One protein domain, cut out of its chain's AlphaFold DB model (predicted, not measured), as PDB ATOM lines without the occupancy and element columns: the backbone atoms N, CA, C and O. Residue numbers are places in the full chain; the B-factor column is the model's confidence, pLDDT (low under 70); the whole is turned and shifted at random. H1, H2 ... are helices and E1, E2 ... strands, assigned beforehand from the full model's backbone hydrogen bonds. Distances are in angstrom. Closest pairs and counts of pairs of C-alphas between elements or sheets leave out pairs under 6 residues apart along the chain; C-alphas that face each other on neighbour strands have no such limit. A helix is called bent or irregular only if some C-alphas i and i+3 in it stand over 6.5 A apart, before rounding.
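What this domain is: This is residues 11 to 67 of the 171 residues of an uncharacterized protein of Enterococcus raffinosus (UniProt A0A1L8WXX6). The domain is a wide, open arch: helix H1 makes one leg, the strand hairpin of E1 and E2 makes the other, and two stretches without named elements run between them, residues 31 to 37 going out and residues 52 to 67 coming back to the end of H1. The free end of the helix leg, residues 12 to 18, of which 13 to 18 belong to H1, sticks out from the rest. The printed part has 57 residues with one named helix and two named strands, in the order H1, E1, E2; the sheet has the order E1, E2 and is antiparallel, and the class is mixed, helices and strands. The whole is extended, with a radius of gyration of the C-alphas of 17.3 A, and elongated, with spans of 50 by 28 by 18 A.

How they stand to each other: H1, residues 13 to 30, comes first, and 12 of its 14 O i to N i+4 pairs are within hydrogen-bond range. A short link of 7 residues joins it to E1, residues 38 to 43. A tight link of 2 residues then joins E1 to E2, residues 46 to 51. E1 and E2 are a hairpin of antiparallel neighbours, with 144 degrees between their N-to-C directions. The C-alphas of Val 40 and Thr 49 face each other at 4.4 A. N 39 and O 50 are within hydrogen-bond range at 2.9 A, as are N 48 and O 41 at 2.9 A. H1 and E2 are apart. After E2, residues 57 to 58 pair antiparallel with residues 34 to 35 of the link between H1 and E1, a pairing too short to be named as strands.

Where its parts are: H1 begins at C-alpha 13, (-40.590, -31.024, -50.318), and ends at C-alpha 30, (-15.308, -28.244, -44.674), 26.1 A away; it is not bent. E1 spans 14.0 A from its first to its last C-alpha, starting at C-alpha 38, (-18.681, -4.439, -37.308). E2 spans 15.5 A and ends at C-alpha 51, (-20.043, -4.278, -41.586).

The domain as a whole: The two C-alphas farthest apart are those of Pro 11 and Gly 45, 50.3 A. The first and last printed C-alphas, those of Pro 11 and Gly 67, are 24.4 A apart. The printed part has no cut, and neither link between named elements is long. Residues 52 to 67 hold no named element. The mean pLDDT of the printed part is 81.3, and the model's confidence is under 70 at residues 41 to 44, residue 46 and residues 61 to 64.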
ATOM      1  N   PRO A  11     -38.450 -35.874 -55.344       87.56
ATOM      2  CA  PRO A  11     -38.667 -36.089 -53.921       87.56
ATOM      3  C   PRO A  11     -39.684 -35.089 -53.369       87.56
ATOM      4  O   PRO A  11     -39.791 -33.963 -53.853       87.56
ATOM      5  N   HIS A  12     -40.412 -35.488 -52.327       92.00
ATOM      6  CA  HIS A  12     -41.333 -34.583 -51.644       92.00
ATOM      7  C   HIS A  12     -40.565 -33.403 -51.022       92.00
ATOM      8  O   HIS A  12     -39.418 -33.566 -50.600       92.00
ATOM      9  N   SER A  13     -41.203 -32.235 -50.890       90.50
ATOM     10  CA  SER A  13     -40.590 -31.024 -50.318       90.50
ATOM     11  C   SER A  13     -39.945 -31.280 -48.951       90.50
ATOM     12  O   SER A  13     -38.808 -30.887 -48.723       90.50
ATOM     13  N   TYR A  14     -40.614 -32.035 -48.070       90.75
ATOM     14  CA  TYR A  14     -40.053 -32.478 -46.787       90.75
ATOM     15  C   TYR A  14     -38.741 -33.263 -46.931       90.75
ATOM     16  O   TYR A  14     -37.797 -33.028 -46.181       90.75
ATOM     17  N   THR A  15     -38.652 -34.165 -47.910       91.62
ATOM     18  CA  THR A  15     -37.426 -34.922 -48.189       91.62
ATOM     19  C   THR A  15     -36.320 -34.008 -48.708       91.62
ATOM     20  O   THR A  15     -35.174 -34.160 -48.296       91.62
ATOM     21  N   LEU A  16     -36.652 -33.046 -49.575       92.69
ATOM     22  CA  LEU A  16     -35.690 -32.068 -50.088       92.69
ATOM     23  C   LEU A  16     -35.125 -31.186 -48.976       92.69
ATOM     24  O   LEU A  16     -33.909 -31.049 -48.881       92.69
ATOM     25  N   ILE A  17     -35.987 -30.638 -48.119       92.44
ATOM     26  CA  ILE A  17     -35.571 -29.793 -46.994       92.44
ATOM     27  C   ILE A  17     -34.686 -30.597 -46.038       92.44
ATOM     28  O   ILE A  17     -33.617 -30.131 -45.653       92.44
ATOM     29  N   PHE A  18     -35.074 -31.831 -45.706       92.56
ATOM     30  CA  PHE A  18     -34.271 -32.688 -44.833       92.56
ATOM     31  C   PHE A  18     -32.897 -33.021 -45.433       92.56
ATOM     32  O   PHE A  18     -31.878 -32.959 -44.747       92.56
ATOM     33  N   LEU A  19     -32.844 -33.316 -46.733       93.69
ATOM     34  CA  LEU A  19     -31.591 -33.564 -47.442       93.69
ATOM     35  C   LEU A  19     -30.709 -32.306 -47.480       93.69
ATOM     36  O   LEU A  19     -29.497 -32.406 -47.296       93.69
ATOM     37  N   LEU A  20     -31.308 -31.127 -47.645       94.06
ATOM     38  CA  LEU A  20     -30.606 -29.846 -47.588       94.06
ATOM     39  C   LEU A  20     -30.012 -29.589 -46.196       94.06
ATOM     40  O   LEU A  20     -28.867 -29.154 -46.115       94.06
ATOM     41  N   ILE A  21     -30.726 -29.930 -45.117       93.94
ATOM     42  CA  ILE A  21     -30.205 -29.858 -43.741       93.94
ATOM     43  C   ILE A  21     -28.985 -30.774 -43.579       93.94
ATOM     44  O   ILE A  21     -27.968 -30.337 -43.043       93.94
ATOM     45  N   ILE A  22     -29.045 -32.015 -44.075       93.50
ATOM     46  CA  ILE A  22     -27.906 -32.946 -44.014       93.50
ATOM     47  C   ILE A  22     -26.703 -32.383 -44.775       93.50
ATOM     48  O   ILE A  22     -25.590 -32.386 -44.252       93.50
ATOM     49  N   ILE A  23     -26.909 -31.880 -45.995       93.69
ATOM     50  CA  ILE A  23     -25.831 -31.285 -46.796       93.69
ATOM     51  C   ILE A  23     -25.243 -30.065 -46.083       93.69
ATOM     52  O   ILE A  23     -24.024 -29.965 -45.961       93.69
ATOM     53  N   ALA A  24     -26.085 -29.160 -45.582       91.69
ATOM     54  CA  ALA A  24     -25.648 -27.980 -44.843       91.69
ATOM     55  C   ALA A  24     -24.834 -28.365 -43.601       91.69
ATOM     56  O   ALA A  24     -23.771 -27.789 -43.370       91.69
ATOM     57  N   ALA A  25     -25.276 -29.382 -42.855       91.19
ATOM     58  CA  ALA A  25     -24.535 -29.915 -41.722       91.19
ATOM     59  C   ALA A  25     -23.168 -30.445 -42.167       91.19
ATOM     60  O   ALA A  25     -22.161 -29.990 -41.633       91.19
ATOM     61  N   LEU A  26     -23.097 -31.311 -43.185       91.25
ATOM     62  CA  LEU A  26     -21.833 -31.850 -43.714       91.25
ATOM     63  C   LEU A  26     -20.865 -30.751 -44.172       91.25
ATOM     64  O   LEU A  26     -19.661 -30.836 -43.928       91.25
ATOM     65  N   LEU A  27     -21.379 -29.683 -44.780       89.88
ATOM     66  CA  LEU A  27     -20.566 -28.545 -45.205       89.88
ATOM     67  C   LEU A  27     -19.917 -27.802 -44.028       89.88
ATOM     68  O   LEU A  27     -18.836 -27.241 -44.209       89.88
ATOM     69  N   THR A  28     -20.481 -27.850 -42.815       88.06
ATOM     70  CA  THR A  28     -19.867 -27.205 -41.633       88.06
ATOM     71  C   THR A  28     -18.503 -27.797 -41.251       88.06
ATOM     72  O   THR A  28     -17.662 -27.108 -40.663       88.06
ATOM     73  N   TRP A  29     -18.216 -29.041 -41.651       84.69
ATOM     74  CA  TRP A  29     -16.891 -29.638 -41.469       84.69
ATOM     75  C   TRP A  29     -15.846 -29.049 -42.413       84.69
ATOM     76  O   TRP A  29     -14.707 -28.831 -41.999       84.69
ATOM     77  N   PHE A  30     -16.232 -28.723 -43.645       85.56
ATOM     78  CA  PHE A  30     -15.308 -28.244 -44.674       85.56
ATOM     79  C   PHE A  30     -15.175 -26.719 -44.690       85.56
ATOM     80  O   PHE A  30     -14.087 -26.202 -44.926       85.56
ATOM     81  N   ILE A  31     -16.250 -25.988 -44.394       85.12
ATOM     82  CA  ILE A  31     -16.274 -24.524 -44.483       85.12
ATOM     83  C   ILE A  31     -15.707 -23.911 -43.186       85.12
ATOM     84  O   ILE A  31     -16.177 -24.261 -42.099       85.12
ATOM     85  N   PRO A  32     -14.678 -23.040 -43.251       81.81
ATOM     86  CA  PRO A  32     -14.141 -22.341 -42.085       81.81
ATOM     87  C   PRO A  32     -15.103 -21.260 -41.579       81.81
ATOM     88  O   PRO A  32     -15.819 -20.627 -42.356       81.81
ATOM     89  N   SER A  33     -15.096 -21.026 -40.268       80.56
ATOM     90  CA  SER A  33     -15.831 -19.918 -39.661       80.56
ATOM     91  C   SER A  33     -15.124 -18.600 -39.976       80.56
ATOM     92  O   SER A  33     -13.904 -18.491 -39.857       80.56
ATOM     93  N   GLY A  34     -15.880 -17.583 -40.374       81.50
ATOM     94  CA  GLY A  34     -15.334 -16.254 -40.614       81.50
ATOM     95  C   GLY A  34     -16.319 -15.173 -40.223       81.50
ATOM     96  O   GLY A  34     -17.531 -15.372 -40.282       81.50
ATOM     97  N   GLN A  35     -15.780 -14.035 -39.812       82.06
ATOM     98  CA  GLN A  35     -16.552 -12.898 -39.344       82.06
ATOM     99  C   GLN A  35     -15.999 -11.617 -39.967       82.06
ATOM    100  O   GLN A  35     -14.808 -11.491 -40.259       82.06
ATOM    101  N   PHE A  36     -16.879 -10.648 -40.188       82.50
ATOM    102  CA  PHE A  36     -16.474  -9.301 -40.563       82.50
ATOM    103  C   PHE A  36     -16.445  -8.411 -39.326       82.50
ATOM    104  O   PHE A  36     -17.260  -8.580 -38.417       82.50
ATOM    105  N   LYS A  37     -15.543  -7.428 -39.297       78.00
ATOM    106  CA  LYS A  37     -15.577  -6.424 -38.235       78.00
ATOM    107  C   LYS A  37     -16.790  -5.524 -38.432       78.00
ATOM    108  O   LYS A  37     -17.021  -4.991 -39.518       78.00
ATOM    109  N   THR A  38     -17.547  -5.352 -37.361       80.50
ATOM    110  CA  THR A  38     -18.681  -4.439 -37.308       80.50
ATOM    111  C   THR A  38     -18.298  -3.188 -36.538       80.50
ATOM    112  O   THR A  38     -17.724  -3.282 -35.454       80.50
ATOM    113  N   VAL A  39     -18.632  -2.023 -37.079       77.81
ATOM    114  CA  VAL A  39     -18.488  -0.733 -36.397       77.81
ATOM    115  C   VAL A  39     -19.869  -0.128 -36.196       77.81
ATOM    116  O   VAL A  39     -20.715  -0.179 -37.090       77.81
ATOM    117  N   VAL A  40     -20.114   0.424 -35.012       74.44
ATOM    118  CA  VAL A  40     -21.332   1.190 -34.747       74.44
ATOM    119  C   VAL A  40     -21.117   2.577 -35.340       74.44
ATOM    120  O   VAL A  40     -20.251   3.322 -34.887       74.44
ATOM    121  N   GLY A  41     -21.844   2.885 -36.411       69.19
ATOM    122  CA  GLY A  41     -21.822   4.189 -37.061       69.19
ATOM    123  C   GLY A  41     -23.181   4.859 -36.936       69.19
ATOM    124  O   GLY A  41     -24.216   4.211 -37.093       69.19
ATOM    125  N   THR A  42     -23.198   6.162 -36.670       66.19
ATOM    126  CA  THR A  42     -24.435   6.946 -36.684       66.19
ATOM    127  C   THR A  42     -24.788   7.279 -38.133       66.19
ATOM    128  O   THR A  42     -24.132   8.108 -38.760       66.19
ATOM    129  N   ILE A  43     -25.819   6.638 -38.684       63.16
ATOM    130  CA  ILE A  43     -26.357   6.963 -40.015       63.16
ATOM    131  C   ILE A  43     -27.764   7.517 -39.797       63.16
ATOM    132  O   ILE A  43     -28.622   6.830 -39.250       63.16
ATOM    133  N   ASN A  44     -27.999   8.769 -40.202       65.38
ATOM    134  CA  ASN A  44     -29.275   9.477 -40.010       65.38
ATOM    135  C   ASN A  44     -29.734   9.577 -38.537       65.38
ATOM    136  O   ASN A  44     -30.919   9.458 -38.246       65.38
ATOM    137  N   GLY A  45     -28.802   9.772 -37.596       73.06
ATOM    138  CA  GLY A  45     -29.123   9.952 -36.171       73.06
ATOM    139  C   GLY A  45     -29.479   8.670 -35.408       73.06
ATOM    140  O   GLY A  45     -29.764   8.745 -34.218       73.06
ATOM    141  N   MET A  46     -29.426   7.502 -36.057       64.19
ATOM    142  CA  MET A  46     -29.600   6.199 -35.415       64.19
ATOM    143  C   MET A  46     -28.280   5.428 -35.414       64.19
ATOM    144  O   MET A  46     -27.550   5.422 -36.411       64.19
ATOM    145  N   GLU A  47     -27.966   4.772 -34.297       71.44
ATOM    146  CA  GLU A  47     -26.826   3.862 -34.211       71.44
ATOM    147  C   GLU A  47     -27.097   2.624 -35.065       71.44
ATOM    148  O   GLU A  47     -28.013   1.844 -34.797       71.44
ATOM    149  N   LYS A  48     -26.300   2.441 -36.120       70.31
ATOM    150  CA  LYS A  48     -26.387   1.272 -36.988       70.31
ATOM    151  C   LYS A  48     -25.063   0.527 -36.986       70.31
ATOM    152  O   LYS A  48     -24.015   1.062 -37.349       70.31
ATOM    153  N   THR A  49     -25.130  -0.744 -36.616       76.38
ATOM    154  CA  THR A  49     -23.997  -1.662 -36.723       76.38
ATOM    155  C   THR A  49     -23.755  -1.949 -38.202       76.38
ATOM    156  O   THR A  49     -24.567  -2.601 -38.856       76.38
ATOM    157  N   THR A  50     -22.664  -1.416 -38.748       74.69
ATOM    158  CA  THR A  50     -22.307  -1.556 -40.163       74.69
ATOM    159  C   THR A  50     -21.088  -2.454 -40.300       74.69
ATOM    160  O   THR A  50     -20.114  -2.337 -39.554       74.69
ATOM    161  N   VAL A  51     -21.148  -3.377 -41.257       80.31
ATOM    162  CA  VAL A  51     -20.043  -4.278 -41.586       80.31
ATOM    163  C   VAL A  51     -18.987  -3.510 -42.380       80.31
ATOM    164  O   VAL A  51     -19.320  -2.894 -43.390       80.31
ATOM    165  N   VAL A  52     -17.722  -3.546 -41.951       78.38
ATOM    166  CA  VAL A  52     -16.625  -2.881 -42.671       78.38
ATOM    167  C   VAL A  52     -16.173  -3.763 -43.846       78.38
ATOM    168  O   VAL A  52     -15.673  -4.871 -43.611       78.38
ATOM    169  N   PRO A  53     -16.307  -3.308 -45.109       78.00
ATOM    170  CA  PRO A  53     -15.878  -4.081 -46.276       78.00
ATOM    171  C   PRO A  53     -14.385  -4.434 -46.216       78.00
ATOM    172  O   PRO A  53     -13.571  -3.647 -45.741       78.00
ATOM    173  N   GLY A  54     -14.013  -5.629 -46.684       80.25
ATOM    174  CA  GLY A  54     -12.615  -6.085 -46.718       80.25
ATOM    175  C   GLY A  54     -12.027  -6.540 -45.374       80.25
ATOM    176  O   GLY A  54     -10.888  -6.989 -45.340       80.25
ATOM    177  N   THR A  55     -12.787  -6.486 -44.274       83.62
ATOM    178  CA  THR A  55     -12.319  -6.904 -42.931       83.62
ATOM    179  C   THR A  55     -12.664  -8.350 -42.568       83.62
ATOM    180  O   THR A  55     -12.712  -8.709 -41.385       83.62
ATOM    181  N   TYR A  56     -12.926  -9.181 -43.579       83.38
ATOM    182  CA  TYR A  56     -13.144 -10.606 -43.371       83.38
ATOM    183  C   TYR A  56     -11.905 -11.214 -42.717       83.38
ATOM    184  O   TYR A  56     -10.798 -11.114 -43.246       83.38
ATOM    185  N   HIS A  57     -12.101 -11.848 -41.572       80.62
ATOM    186  CA  HIS A  57     -11.077 -12.647 -40.926       80.62
ATOM    187  C   HIS A  57     -11.684 -13.985 -40.528       80.62
ATOM    188  O   HIS A  57     -12.852 -14.074 -40.140       80.62
ATOM    189  N   GLN A  58     -10.885 -15.039 -40.665       81.00
ATOM    190  CA  GLN A  58     -11.256 -16.336 -40.128       81.00
ATOM    191  C   GLN A  58     -11.154 -16.278 -38.609       81.00
ATOM    192  O   GLN A  58     -10.222 -15.688 -38.060       81.00
ATOM    193  N   ILE A  59     -12.146 -16.862 -37.958       81.88
ATOM    194  CA  ILE A  59     -12.164 -17.049 -36.512       81.88
ATOM    195  C   ILE A  59     -11.970 -18.532 -36.226       81.88
ATOM    196  O   ILE A  59     -12.242 -19.376 -37.090       81.88
ATOM    197  N   ASP A  60     -11.524 -18.850 -35.013       76.69
ATOM    198  CA  ASP A  60     -11.479 -20.236 -34.570       76.69
ATOM    199  C   ASP A  60     -12.859 -20.869 -34.757       76.69
ATOM    200  O   ASP A  60     -13.889 -20.289 -34.391       76.69
ATOM    201  N   LYS A  61     -12.892 -22.050 -35.384       69.88
ATOM    202  CA  LYS A  61     -14.146 -22.780 -35.559       69.88
ATOM    203  C   LYS A  61     -14.774 -22.986 -34.187       69.88
ATOM    204  O   LYS A  61     -14.135 -23.530 -33.289       69.88
ATOM    205  N   ALA A  62     -16.047 -22.621 -34.055       63.78
ATOM    206  CA  ALA A  62     -16.838 -22.821 -32.841       63.78
ATOM    207  C   ALA A  62     -17.208 -24.309 -32.608       63.78
ATOM    208  O   ALA A  62     -18.357 -24.630 -32.317       63.78
ATOM    209  N   GLY A  63     -16.253 -25.234 -32.776       68.00
ATOM    210  CA  GLY A  63     -16.415 -26.682 -32.617       68.00
ATOM    211  C   GLY A  63     -16.007 -27.508 -33.846       68.00
ATOM    212  O   GLY A  63     -15.422 -27.007 -34.805       68.00
ATOM    213  N   TYR A  64     -16.341 -28.802 -33.817       66.50
ATOM    214  CA  TYR A  64     -15.948 -29.800 -34.824       66.50
ATOM    215  C   TYR A  64     -16.990 -30.031 -35.937       66.50
ATOM    216  O   TYR A  64     -16.942 -31.074 -36.573       66.50
ATOM    217  N   GLY A  65     -17.910 -29.094 -36.197       73.00
ATOM    218  CA  GLY A  65     -19.028 -29.274 -37.141       73.00
ATOM    219  C   GLY A  65     -20.328 -29.745 -36.469       73.00
ATOM    220  O   GLY A  65     -20.341 -30.098 -35.290       73.00
ATOM    221  N   GLN A  66     -21.443 -29.694 -37.202       84.56
ATOM    222  CA  GLN A  66     -22.792 -29.951 -36.674       84.56
ATOM    223  C   GLN A  66     -23.097 -31.448 -36.541       84.56
ATOM    224  O   GLN A  66     -23.313 -32.119 -37.540       84.56
ATOM    225  N   GLY A  67     -23.176 -31.976 -35.317       86.81
ATOM    226  CA  GLY A  67     -23.448 -33.398 -35.067       86.81
ATOM    227  C   GLY A  67     -24.837 -33.890 -35.511       86.81
ATOM    228  O   GLY A  67     -25.722 -33.117 -35.865       86.81
TER     229      GLY A  67